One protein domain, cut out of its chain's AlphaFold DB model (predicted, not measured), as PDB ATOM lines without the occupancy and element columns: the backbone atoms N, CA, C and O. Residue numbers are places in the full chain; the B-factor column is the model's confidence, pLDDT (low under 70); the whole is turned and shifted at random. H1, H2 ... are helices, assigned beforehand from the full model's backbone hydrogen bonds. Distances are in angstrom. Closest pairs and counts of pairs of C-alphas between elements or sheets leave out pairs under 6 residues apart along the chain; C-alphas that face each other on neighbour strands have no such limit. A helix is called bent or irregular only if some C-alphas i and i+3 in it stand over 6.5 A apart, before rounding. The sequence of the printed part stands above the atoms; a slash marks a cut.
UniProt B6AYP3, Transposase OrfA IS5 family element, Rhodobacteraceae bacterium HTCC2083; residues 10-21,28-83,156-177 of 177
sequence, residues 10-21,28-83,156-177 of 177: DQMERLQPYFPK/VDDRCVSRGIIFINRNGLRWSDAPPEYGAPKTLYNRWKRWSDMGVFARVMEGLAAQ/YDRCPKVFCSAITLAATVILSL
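Overview. This is residues 10 to 21, 28 to 83 and 156 to 177 of the 177 residues of the protein "Transposase OrfA IS5 family element" of Rhodobacteraceae bacterium HTCC2083 (UniProt B6AYP3). Five helices make a compact cluster in which most neighbours cross. H2, H3 and H5 touch one another in a triangle, each about perpendicular to the other two, while H4 packs beside H5 and H1 packs on H4, with one C-alpha pair bringing it close to H2. The printed part has 90 residues with five named helices, H1 to H5 in chain order, and no named strand; the class is all helix. It is compact, with a radius of gyration of the C-alphas of 12.2 A and spans of 36 by 28 by 23 A.

Along the chain. H1 is residues 10 to 18, 14.3 A from first to last C-alpha, starting at C-alpha 10 (146.619, 151.999, 114.078). It is only just irregular: C-alphas 14 and 17 are 6.9 A apart. H2 is residues 30 to 43, 19.9 A long. H3 is residues 57 to 69, 18.4 A long, with C-alpha 57 at (146.757, 135.480, 133.556). H4 is residues 72 to 82, 15.3 A long. H5 is residues 160 to 175, 22.0 A long, ending at C-alpha 175 (149.658, 161.297, 124.931).

Arrangement. H5 is the hub, touching three other helices. Its residues 165 to 172 touch H4, at a steep tilt of 38 degrees, the same way; the closest C-alphas, those of Met 77 and Thr 172, are 5.5 A apart. Residues 161 to 165 of H5 touch residues 65 to 69 of H3, about perpendicular at 85 degrees, with the C-alphas of Ser 68 and Ser 165 closest at 5.5 A. Residues 166 to 170 of H5 touch residues 38 to 42 of H2, about perpendicular at 81 degrees, with the C-alphas of Asn 41 and Ala 166 closest at 6.9 A. Residues 33 to 37 of H2 touch residues 59 to 64 of H3, about perpendicular at 89 degrees, with the C-alphas of Val 33 and Leu 60 closest at 5.9 A. H1 touches H4, the C-alphas of Tyr 18 and Val 76 being closest at 5.8 A; they run opposite ways at a steep tilt of 68 degrees, only just short of about perpendicular. H1 and H2 are close but not clearly touching, with the C-alphas of Met 12 and Arg 31 closest at 6.6 A. H1 is apart from H3 and H5, and H2 from H4. Every O i to N i+4 pair is within hydrogen-bond range in H2, H3, H4 and H5, and 3 of 5 are in H1.

Size, cuts and confidence. The C-alphas farthest apart, those of Ser 48 and Gln 83, are 36.2 A apart. Residues 22 to 27 and 84 to 155 are not printed, and the C-alphas across these cuts are 12.0 A and 31.0 A apart. The link from H2 to H3, residues 44 to 56, is long; the link from H3 to H4 is tight. Mean pLDDT of the printed part is 89.3, and residues 176 to 177 are under 70.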
ATOM      1  N   ASP A  10     145.589 150.991 114.385       84.50
ATOM      2  CA  ASP A  10     146.619 151.999 114.078       84.50
ATOM      3  C   ASP A  10     147.517 152.285 115.289       84.50
ATOM      4  O   ASP A  10     148.744 152.374 115.210       84.50
ATOM      5  N   GLN A  11     146.898 152.408 116.462       85.81
ATOM      6  CA  GLN A  11     147.582 152.595 117.732       85.81
ATOM      7  C   GLN A  11     148.477 151.393 118.047       85.81
ATOM      8  O   GLN A  11     149.614 151.572 118.482       85.81
ATOM      9  N   MET A  12     147.994 150.170 117.808       86.31
ATOM     10  CA  MET A  12     148.795 148.958 117.980       86.31
ATOM     11  C   MET A  12     149.957 148.879 116.990       86.31
ATOM     12  O   MET A  12     151.059 148.487 117.382       86.31
ATOM     13  N   GLU A  13     149.746 149.272 115.739       87.38
ATOM     14  CA  GLU A  13     150.779 149.290 114.705       87.38
ATOM     15  C   GLU A  13     151.912 150.255 115.066       87.38
ATOM     16  O   GLU A  13     153.083 149.903 114.944       87.38
ATOM     17  N   ARG A  14     151.596 151.418 115.646       86.81
ATOM     18  CA  ARG A  14     152.610 152.365 116.143       86.81
ATOM     19  C   ARG A  14     153.459 151.809 117.287       86.81
ATOM     20  O   ARG A  14     154.603 152.230 117.452       86.81
ATOM     21  N   LEU A  15     152.923 150.882 118.082       86.88
ATOM     22  CA  LEU A  15     153.640 150.251 119.198       86.88
ATOM     23  C   LEU A  15     154.480 149.044 118.760       86.88
ATOM     24  O   LEU A  15     155.520 148.764 119.362       86.88
ATOM     25  N   GLN A  16     154.047 148.343 117.712       86.50
ATOM     26  CA  GLN A  16     154.635 147.087 117.249       86.50
ATOM     27  C   GLN A  16     156.163 147.139 117.012       86.50
ATOM     28  O   GLN A  16     156.834 146.191 117.429       86.50
ATOM     29  N   PRO A  17     156.758 148.208 116.436       89.75
ATOM     30  CA  PRO A  17     158.204 148.284 116.200       89.75
ATOM     31  C   PRO A  17     159.065 148.196 117.466       89.75
ATOM     32  O   PRO A  17     160.228 147.803 117.399       89.75
ATOM     33  N   TYR A  18     158.510 148.553 118.625       88.75
ATOM     34  CA  TYR A  18     159.243 148.578 119.890       88.75
ATOM     35  C   TYR A  18     159.191 147.242 120.640       88.75
ATOM     36  O   TYR A  18     159.940 147.044 121.607       88.75
ATOM     37  N   PHE A  19     158.311 146.322 120.236       87.50
ATOM     38  CA  PHE A  19     158.146 145.054 120.933       87.50
ATOM     39  C   PHE A  19     159.285 144.071 120.625       87.50
ATOM     40  O   PHE A  19     159.743 143.957 119.485       87.50
ATOM     41  N   PRO A  20     159.775 143.323 121.635       86.12
ATOM     42  CA  PRO A  20     160.812 142.327 121.415       86.12
ATOM     43  C   PRO A  20     160.334 141.209 120.489       86.12
ATOM     44  O   PRO A  20     159.327 140.556 120.771       86.12
ATOM     45  N   LYS A  21     161.127 140.903 119.459       80.88
ATOM     46  CA  LYS A  21     160.853 139.788 118.544       80.88
ATOM     47  C   LYS A  21     160.734 138.450 119.291       80.88
ATOM     48  O   LYS A  21     161.360 138.223 120.341       80.88
ATOM     49  N   VAL A  28     151.934 133.873 121.995       74.38
ATOM     50  CA  VAL A  28     150.617 134.531 122.031       74.38
ATOM     51  C   VAL A  28     150.767 135.936 121.454       74.38
ATOM     52  O   VAL A  28     151.749 136.610 121.787       74.38
ATOM     53  N   ASP A  29     149.808 136.320 120.611       82.38
ATOM     54  CA  ASP A  29     149.771 137.597 119.906       82.38
ATOM     55  C   ASP A  29     150.035 138.783 120.848       82.38
ATOM     56  O   ASP A  29     149.393 138.950 121.893       82.38
ATOM     57  N   ASP A  30     151.009 139.610 120.470       82.19
ATOM     58  CA  ASP A  30     151.453 140.749 121.265       82.19
ATOM     59  C   ASP A  30     150.372 141.833 121.341       82.19
ATOM     60  O   ASP A  30     150.341 142.577 122.328       82.19
ATOM     61  N   ARG A  31     149.446 141.900 120.370       84.31
ATOM     62  CA  ARG A  31     148.317 142.841 120.417       84.31
ATOM     63  C   ARG A  31     147.337 142.454 121.517       84.31
ATOM     64  O   ARG A  31     147.014 143.284 122.370       84.31
ATOM     65  N   CYS A  32     146.935 141.187 121.554       86.25
ATOM     66  CA  CYS A  32     146.084 140.634 122.604       86.25
ATOM     67  C   CYS A  32     146.688 140.836 124.008       86.25
ATOM     68  O   CYS A  32     146.046 141.400 124.900       86.25
ATOM     69  N   VAL A  33     147.969 140.492 124.180       88.88
ATOM     70  CA  VAL A  33     148.662 140.645 125.469       88.88
ATOM     71  C   VAL A  33     148.783 142.115 125.886       88.88
ATOM     72  O   VAL A  33     148.555 142.440 127.052       88.88
ATOM     73  N   SER A  34     149.097 143.021 124.955       90.06
ATOM     74  CA  SER A  34     149.213 144.459 125.247       90.06
ATOM     75  C   SER A  34     147.886 145.054 125.714       90.06
ATOM     76  O   SER A  34     147.851 145.784 126.708       90.06
ATOM     77  N   ARG A  35     146.779 144.690 125.056       90.38
ATOM     78  CA  ARG A  35     145.423 145.108 125.440       90.38
ATOM     79  C   ARG A  35     145.055 144.612 126.843       90.38
ATOM     80  O   ARG A  35     144.571 145.406 127.652       90.38
ATOM     81  N   GLY A  36     145.381 143.362 127.173       92.38
ATOM     82  CA  GLY A  36     145.186 142.806 128.517       92.38
ATOM     83  C   GLY A  36     146.004 143.519 129.597       92.38
ATOM     84  O   GLY A  36     145.481 143.863 130.658       92.38
ATOM     85  N   ILE A  37     147.278 143.816 129.320       93.38
ATOM     86  CA  ILE A  37     148.148 144.571 130.236       93.38
ATOM     87  C   ILE A  37     147.570 145.967 130.507       93.38
ATOM     88  O   ILE A  37     147.523 146.396 131.663       93.38
ATOM     89  N   ILE A  38     147.120 146.675 129.468       92.75
ATOM     90  CA  ILE A  38     146.505 148.004 129.604       92.75
ATOM     91  C   ILE A  38     145.227 147.917 130.435       92.75
ATOM     92  O   ILE A  38     145.067 148.687 131.382       92.75
ATOM     93  N   PHE A  39     144.362 146.945 130.140       92.44
ATOM     94  CA  PHE A  39     143.110 146.734 130.863       92.44
ATOM     95  C   PHE A  39     143.345 146.557 132.370       92.44
ATOM     96  O   PHE A  39     142.695 147.215 133.185       92.44
ATOM     97  N   ILE A  40     144.312 145.720 132.750       93.25
ATOM     98  CA  ILE A  40     144.649 145.454 134.155       93.25
ATOM     99  C   ILE A  40     145.235 146.700 134.829       93.25
ATOM    100  O   ILE A  40     144.833 147.040 135.942       93.25
ATOM    101  N   ASN A  41     146.151 147.417 134.167       93.50
ATOM    102  CA  ASN A  41     146.777 148.614 134.738       93.50
ATOM    103  C   ASN A  41     145.790 149.787 134.880       93.50
ATOM    104  O   ASN A  41     145.819 150.491 135.893       93.50
ATOM    105  N   ARG A  42     144.892 149.985 133.908       91.94
ATOM    106  CA  ARG A  42     143.870 151.041 133.951       91.94
ATOM    107  C   ARG A  42     142.862 150.781 135.066       91.94
ATOM    108  O   ARG A  42     142.591 151.675 135.862       91.94
ATOM    109  N   ASN A  43     142.357 149.551 135.158       91.75
ATOM    110  CA  ASN A  43     141.319 149.187 136.123       91.75
ATOM    111  C   ASN A  43     141.857 148.813 137.511       91.75
ATOM    112  O   ASN A  43     141.085 148.788 138.464       91.75
ATOM    113  N   GLY A  44     143.164 148.569 137.655       90.94
ATOM    114  CA  GLY A  44     143.774 148.202 138.938       90.94
ATOM    115  C   GLY A  44     143.407 146.793 139.403       90.94
ATOM    116  O   GLY A  44     143.325 146.553 140.604       90.94
ATOM    117  N   LEU A  45     143.160 145.878 138.465       91.69
ATOM    118  CA  LEU A  45     142.753 144.505 138.767       91.69
ATOM    119  C   LEU A  45     143.944 143.632 139.172       91.69
ATOM    120  O   LEU A  45     145.105 143.935 138.872       91.69
ATOM    121  N   ARG A  46     143.655 142.503 139.827       93.44
ATOM    122  CA  ARG A  46     144.635 141.423 139.965       93.44
ATOM    123  C   ARG A  46     144.831 140.757 138.609       93.44
ATOM    124  O   ARG A  46     143.896 140.645 137.825       93.44
ATOM    125  N   TRP A  47     146.034 140.247 138.360       94.06
ATOM    126  CA  TRP A  47     146.324 139.509 137.127       94.06
ATOM    127  C   TRP A  47     145.445 138.263 136.968       94.06
ATOM    128  O   TRP A  47     145.090 137.929 135.845       94.06
ATOM    129  N   SER A  48     145.066 137.612 138.076       93.75
ATOM    130  CA  SER A  48     144.128 136.476 138.104       93.75
ATOM    131  C   SER A  48     142.739 136.815 137.575       93.75
ATOM    132  O   SER A  48     142.059 135.933 137.072       93.75
ATOM    133  N   ASP A  49     142.345 138.084 137.683       93.44
ATOM    134  CA  ASP A  49     141.000 138.567 137.372       93.44
ATOM    135  C   ASP A  49     140.956 139.146 135.942       93.44
ATOM    136  O   ASP A  49     140.044 139.887 135.574       93.44
ATOM    137  N   ALA A  50     141.986 138.855 135.138       91.00
ATOM    138  CA  ALA A  50     142.053 139.248 133.744       91.00
ATOM    139  C   ALA A  50     140.973 138.516 132.926       91.00
ATOM    140  O   ALA A  50     140.851 137.294 133.056       91.00
ATOM    141  N   PRO A  51     140.239 139.225 132.053       89.75
ATOM    142  CA  PRO A  51     139.301 138.595 131.132       89.75
ATOM    143  C   PRO A  51     139.996 137.521 130.273       89.75
ATOM    144  O   PRO A  51     141.104 137.772 129.775       89.75
ATOM    145  N   PRO A  52     139.388 136.332 130.105       88.19
ATOM    146  CA  PRO A  52     139.999 135.207 129.396       88.19
ATOM    147  C   PRO A  52     140.305 135.510 127.921       88.19
ATOM    148  O   PRO A  52     141.199 134.891 127.344       88.19
ATOM    149  N   GLU A  53     139.627 136.490 127.324       87.38
ATOM    150  CA  GLU A  53     139.831 136.965 125.953       87.38
ATOM    151  C   GLU A  53     141.250 137.499 125.724       87.38
ATOM    152  O   GLU A  53     141.765 137.415 124.612       87.38
ATOM    153  N   TYR A  54     141.908 138.005 126.773       86.62
ATOM    154  CA  TYR A  54     143.293 138.482 126.700       86.62
ATOM    155  C   TYR A  54     144.338 137.369 126.885       86.62
ATOM    156  O   TYR A  54     145.547 137.616 126.850       86.62
ATOM    157  N   GLY A  55     143.886 136.131 127.085       87.75
ATOM    158  CA  GLY A  55     144.723 134.967 127.328       87.75
ATOM    159  C   GLY A  55     145.034 134.732 128.807       87.75
ATOM    160  O   GLY A  55     144.543 135.404 129.711       87.75
ATOM    161  N   ALA A  56     145.869 133.722 129.063       91.75
ATOM    162  CA  ALA A  56     146.115 133.249 130.421       91.75
ATOM    163  C   ALA A  56     146.735 134.342 131.328       91.75
ATOM    164  O   ALA A  56     147.768 134.918 130.961       91.75
ATOM    165  N   PRO A  57     146.219 134.546 132.559       93.94
ATOM    166  CA  PRO A  57     146.757 135.480 133.556       93.94
ATOM    167  C   PRO A  57     148.280 135.448 133.723       93.94
ATOM    168  O   PRO A  57     148.956 136.480 133.753       93.94
ATOM    169  N   LYS A  58     148.845 134.237 133.784       93.69
ATOM    170  CA  LYS A  58     150.287 134.019 133.942       93.69
ATOM    171  C   LYS A  58     151.079 134.540 132.740       93.69
ATOM    172  O   LYS A  58     152.170 135.076 132.916       93.69
ATOM    173  N   THR A  59     150.532 134.427 131.530       92.19
ATOM    174  CA  THR A  59     151.147 134.949 130.301       92.19
ATOM    175  C   THR A  59     151.187 136.473 130.316       92.19
ATOM    176  O   THR A  59     152.242 137.045 130.035       92.19
ATOM    177  N   LEU A  60     150.081 137.121 130.700       93.31
ATOM    178  CA  LEU A  60     149.994 138.578 130.820       93.31
ATOM    179  C   LEU A  60     151.016 139.112 131.829       93.31
ATOM    180  O   LEU A  60     151.827 139.972 131.487       93.31
ATOM    181  N   TYR A  61     151.042 138.544 133.040       94.00
ATOM    182  CA  TYR A  61     151.974 138.964 134.089       94.00
ATOM    183  C   TYR A  61     153.440 138.737 133.698       94.00
ATOM    184  O   TYR A  61     154.268 139.638 133.834       94.00
ATOM    185  N   ASN A  62     153.777 137.554 133.174       93.38
ATOM    186  CA  ASN A  62     155.150 137.251 132.772       93.38
ATOM    187  C   ASN A  62     155.621 138.181 131.653       93.38
ATOM    188  O   ASN A  62     156.773 138.620 131.658       93.38
ATOM    189  N   ARG A  63     154.735 138.505 130.702       92.50
ATOM    190  CA  ARG A  63     155.055 139.448 129.632       92.50
ATOM    191  C   ARG A  63     155.254 140.849 130.181       92.50
ATOM    192  O   ARG A  63     156.287 141.447 129.906       92.50
ATOM    193  N   TRP A  64     154.318 141.320 130.999       94.50
ATOM    194  CA  TRP A  64     154.399 142.601 131.688       94.50
ATOM    195  C   TRP A  64     155.728 142.763 132.425       94.50
ATOM    196  O   TRP A  64     156.454 143.733 132.195       94.50
ATOM    197  N   LYS A  65     156.088 141.779 133.255       94.44
ATOM    198  CA  LYS A  65     157.320 141.811 134.040       94.44
ATOM    199  C   LYS A  65     158.559 141.806 133.151       94.44
ATOM    200  O   LYS A  65     159.425 142.659 133.321       94.44
ATOM    201  N   ARG A  66     158.621 140.903 132.168       93.31
ATOM    202  CA  ARG A  66     159.766 140.788 131.255       93.31
ATOM    203  C   ARG A  66     159.960 142.048 130.414       93.31
ATOM    204  O   ARG A  66     161.081 142.519 130.278       93.31
ATOM    205  N   TRP A  67     158.887 142.605 129.860       94.06
ATOM    206  CA  TRP A  67     158.946 143.845 129.083       94.06
ATOM    207  C   TRP A  67     159.321 145.051 129.941       94.06
ATOM    208  O   TRP A  67     160.087 145.896 129.478       94.06
ATOM    209  N   SER A  68     158.858 145.091 131.195       94.50
ATOM    210  CA  SER A  68     159.288 146.092 132.178       94.50
ATOM    211  C   SER A  68     160.793 145.997 132.450       94.50
ATOM    212  O   SER A  68     161.493 147.003 132.415       94.50
ATOM    213  N   ASP A  69     161.317 144.785 132.658       93.81
ATOM    214  CA  ASP A  69     162.749 144.568 132.912       93.81
ATOM    215  C   ASP A  69     163.625 144.882 131.693       93.81
ATOM    216  O   ASP A  69     164.744 145.361 131.846       93.81
ATOM    217  N   MET A  70     163.102 144.667 130.485       93.38
ATOM    218  CA  MET A  70     163.753 145.010 129.216       93.38
ATOM    219  C   MET A  70     163.595 146.489 128.817       93.38
ATOM    220  O   MET A  70     163.994 146.864 127.708       93.38
ATOM    221  N   GLY A  71     162.938 147.314 129.640       93.31
ATOM    222  CA  GLY A  71     162.698 148.730 129.348       93.31
ATOM    223  C   GLY A  71     161.888 148.973 128.070       93.31
ATOM    224  O   GLY A  71     162.076 149.988 127.405       93.31
ATOM    225  N   VAL A  72     161.017 148.038 127.673       93.38
ATOM    226  CA  VAL A  72     160.222 148.147 126.434       93.38
ATOM    227  C   VAL A  72     159.324 149.382 126.477       93.38
ATOM    228  O   VAL A  72     159.334 150.170 125.541       93.38
ATOM    229  N   PHE A  73     158.606 149.596 127.581       92.69
ATOM    230  CA  PHE A  73     157.672 150.720 127.721       92.69
ATOM    231  C   PHE A  73     158.367 152.086 127.744       92.69
ATOM    232  O   PHE A  73     157.826 153.054 127.217       92.69
ATOM    233  N   ALA A  74     159.584 152.155 128.291       91.75
ATOM    234  CA  ALA A  74     160.400 153.363 128.225       91.75
ATOM    235  C   ALA A  74     160.797 153.678 126.774       91.75
ATOM    236  O   ALA A  74     160.550 154.783 126.306       91.75
ATOM    237  N   ARG A  75     161.292 152.680 126.027       93.00
ATOM    238  CA  ARG A  75     161.654 152.839 124.607       93.00
ATOM    239  C   ARG A  75     160.474 153.226 123.722       93.00
ATOM    240  O   ARG A  75     160.636 154.047 122.829       93.00
ATOM    241  N   VAL A  76     159.298 152.651 123.978       91.19
ATOM    242  CA  VAL A  76     158.047 153.046 123.315       91.19
ATOM    243  C   VAL A  76     157.780 154.536 123.531       91.19
ATOM    244  O   VAL A  76     157.578 155.273 122.569       91.19
ATOM    245  N   MET A  77     157.791 154.981 124.790       89.75
ATOM    246  CA  MET A  77     157.508 156.372 125.136       89.75
ATOM    247  C   MET A  77     158.535 157.323 124.517       89.75
ATOM    248  O   MET A  77     158.154 158.334 123.936       89.75
ATOM    249  N   GLU A  78     159.824 156.991 124.607       88.75
ATOM    250  CA  GLU A  78     160.917 157.769 124.017       88.75
ATOM    251  C   GLU A  78     160.790 157.868 122.496       88.75
ATOM    252  O   GLU A  78     160.869 158.963 121.942       88.75
ATOM    253  N   GLY A  79     160.540 156.748 121.816       89.00
ATOM    254  CA  GLY A  79     160.414 156.719 120.363       89.00
ATOM    255  C   GLY A  79     159.201 157.492 119.848       89.00
ATOM    256  O   GLY A  79     159.288 158.161 118.819       89.00
ATOM    257  N   LEU A  80     158.084 157.469 120.581       86.50
ATOM    258  CA  LEU A  80     156.902 158.270 120.250       86.50
ATOM    259  C   LEU A  80     157.101 159.755 120.579       86.50
ATOM    260  O   LEU A  80     156.704 160.611 119.791       86.50
ATOM    261  N   ALA A  81     157.765 160.077 121.692       84.06
ATOM    262  CA  ALA A  81     158.101 161.454 122.053       84.06
ATOM    263  C   ALA A  81     159.105 162.090 121.074       84.06
ATOM    264  O   ALA A  81     159.023 163.284 120.797       84.06
ATOM    265  N   ALA A  82     160.019 161.306 120.496       84.06
ATOM    266  CA  ALA A  82     160.948 161.782 119.471       84.06
ATOM    267  C   ALA A  82     160.237 162.249 118.186       84.06
ATOM    268  O   ALA A  82     160.759 163.104 117.476       84.06
ATOM    269  N   GLN A  83     159.041 161.726 117.907       81.06
ATOM    270  CA  GLN A  83     158.213 162.121 116.762       81.06
ATOM    271  C   GLN A  83     157.310 163.329 117.071       81.06
ATOM    272  O   GLN A  83     156.624 163.829 116.180       81.06
ATOM    273  N   TYR A 156     150.084 150.361 143.299       88.94
ATOM    274  CA  TYR A 156     149.915 148.922 143.523       88.94
ATOM    275  C   TYR A 156     151.235 148.141 143.400       88.94
ATOM    276  O   TYR A 156     151.495 147.200 144.150       88.94
ATOM    277  N   ASP A 157     152.079 148.512 142.433       87.81
ATOM    278  CA  ASP A 157     153.371 147.866 142.214       87.81
ATOM    279  C   ASP A 157     154.415 148.343 143.232       87.81
ATOM    280  O   ASP A 157     154.812 149.506 143.240       87.81
ATOM    281  N   ARG A 158     154.937 147.412 144.042       87.88
ATOM    282  CA  ARG A 158     156.022 147.697 145.002       87.88
ATOM    283  C   ARG A 158     157.391 147.865 144.339       87.88
ATOM    284  O   ARG A 158     158.270 148.511 144.894       87.88
ATOM    285  N   CYS A 159     157.600 147.245 143.174       91.00
ATOM    286  CA  CYS A 159     158.872 147.315 142.458       91.00
ATOM    287  C   CYS A 159     158.954 148.622 141.652       91.00
ATOM    288  O   CYS A 159     158.136 148.802 140.743       91.00
ATOM    289  N   PRO A 160     159.964 149.487 141.880       89.81
ATOM    290  CA  PRO A 160     160.080 150.764 141.177       89.81
ATOM    291  C   PRO A 160     160.116 150.623 139.652       89.81
ATOM    292  O   PRO A 160     159.468 151.391 138.954       89.81
ATOM    293  N   LYS A 161     160.800 149.599 139.119       91.56
ATOM    294  CA  LYS A 161     160.893 149.355 137.666       91.56
ATOM    295  C   LYS A 161     159.530 149.079 137.031       91.56
ATOM    296  O   LYS A 161     159.203 149.615 135.974       91.56
ATOM    297  N   VAL A 162     158.733 148.242 137.692       93.12
ATOM    298  CA  VAL A 162     157.390 147.874 137.231       93.12
ATOM    299  C   VAL A 162     156.452 149.069 137.354       93.12
ATOM    300  O   VAL A 162     155.690 149.366 136.439       93.12
ATOM    301  N   PHE A 163     156.572 149.815 138.448       92.88
ATOM    302  CA  PHE A 163     155.803 151.027 138.655       92.88
ATOM    303  C   PHE A 163     156.121 152.118 137.605       92.88
ATOM    304  O   PHE A 163     155.210 152.700 137.016       92.88
ATOM    305  N   CYS A 164     157.399 152.349 137.284       92.69
ATOM    306  CA  CYS A 164     157.812 153.230 136.185       92.69
ATOM    307  C   CYS A 164     157.301 152.735 134.824       92.69
ATOM    308  O   CYS A 164     156.881 153.539 133.993       92.69
ATOM    309  N   SER A 165     157.276 151.419 134.606       94.81
ATOM    310  CA  SER A 165     156.688 150.826 133.401       94.81
ATOM    311  C   SER A 165     155.188 151.118 133.300       94.81
ATOM    312  O   SER A 165     154.690 151.398 132.214       94.81
ATOM    313  N   ALA A 166     154.463 151.130 134.425       93.94
ATOM    314  CA  ALA A 166     153.038 151.468 134.443       93.94
ATOM    315  C   ALA A 166     152.812 152.938 134.078       93.94
ATOM    316  O   ALA A 166     151.960 153.230 133.241       93.94
ATOM    317  N   ILE A 167     153.618 153.848 134.636       92.56
ATOM    318  CA  ILE A 167     153.567 155.275 134.288       92.56
ATOM    319  C   ILE A 167     153.873 155.497 132.808       92.56
ATOM    320  O   ILE A 167     153.123 156.203 132.142       92.56
ATOM    321  N   THR A 168     154.956 154.913 132.294       93.06
ATOM    322  CA  THR A 168     155.372 155.104 130.892       93.06
ATOM    323  C   THR A 168     154.351 154.526 129.915       93.06
ATOM    324  O   THR A 168     154.011 155.186 128.933       93.06
ATOM    325  N   LEU A 169     153.775 153.357 130.216       92.88
ATOM    326  CA  LEU A 169     152.667 152.788 129.447       92.88
ATOM    327  C   LEU A 169     151.444 153.713 129.458       92.88
ATOM    328  O   LEU A 169     150.907 154.034 128.401       92.88
ATOM    329  N   ALA A 170     151.016 154.176 130.632       92.00
ATOM    330  CA  ALA A 170     149.859 155.055 130.745       92.00
ATOM    331  C   ALA A 170     150.073 156.391 130.030       92.00
ATOM    332  O   ALA A 170     149.197 156.841 129.298       92.00
ATOM    333  N   ALA A 171     151.246 157.004 130.193       89.19
ATOM    334  CA  ALA A 171     151.612 158.239 129.511       89.19
ATOM    335  C   ALA A 171     151.628 158.053 127.988       89.19
ATOM    336  O   ALA A 171     151.082 158.889 127.273       89.19
ATOM    337  N   THR A 172     152.169 156.932 127.502       89.00
ATOM    338  CA  THR A 172     152.128 156.570 126.080       89.00
ATOM    339  C   THR A 172     150.693 156.540 125.565       89.00
ATOM    340  O   THR A 172     150.380 157.209 124.585       89.00
ATOM    341  N   VAL A 173     149.805 155.824 126.259       87.75
ATOM    342  CA  VAL A 173     148.396 155.693 125.862       87.75
ATOM    343  C   VAL A 173     147.637 157.020 125.973       87.75
ATOM    344  O   VAL A 173     146.734 157.272 125.195       87.75
ATOM    345  N   ILE A 174     147.985 157.889 126.922       85.94
ATOM    346  CA  ILE A 174     147.321 159.189 127.129       85.94
ATOM    347  C   ILE A 174     147.739 160.229 126.082       85.94
ATOM    348  O   ILE A 174     146.923 161.080 125.716       85.94
ATOM    349  N   LEU A 175     149.020 160.225 125.700       78.56
ATOM    350  CA  LEU A 175     149.658 161.297 124.931       78.56
ATOM    351  C   LEU A 175     149.842 160.959 123.454       78.56
ATOM    352  O   LEU A 175     149.940 161.874 122.642       78.56
ATOM    353  N   SER A 176     149.953 159.675 123.120       69.69
ATOM    354  CA  SER A 176     150.350 159.238 121.779       69.69
ATOM    355  C   SER A 176     149.232 158.544 121.014       69.69
ATOM    356  O   SER A 176     149.412 158.306 119.823       69.69
ATOM    357  N   LEU A 177     148.114 158.218 121.668       59.34
ATOM    358  CA  LEU A 177     147.017 157.390 121.168       59.34
ATOM    359  C   LEU A 177     145.686 158.079 121.499       59.34
ATOM    360  O   LEU A 177     144.790 157.988 120.635       59.34
TER     361      LEU A 177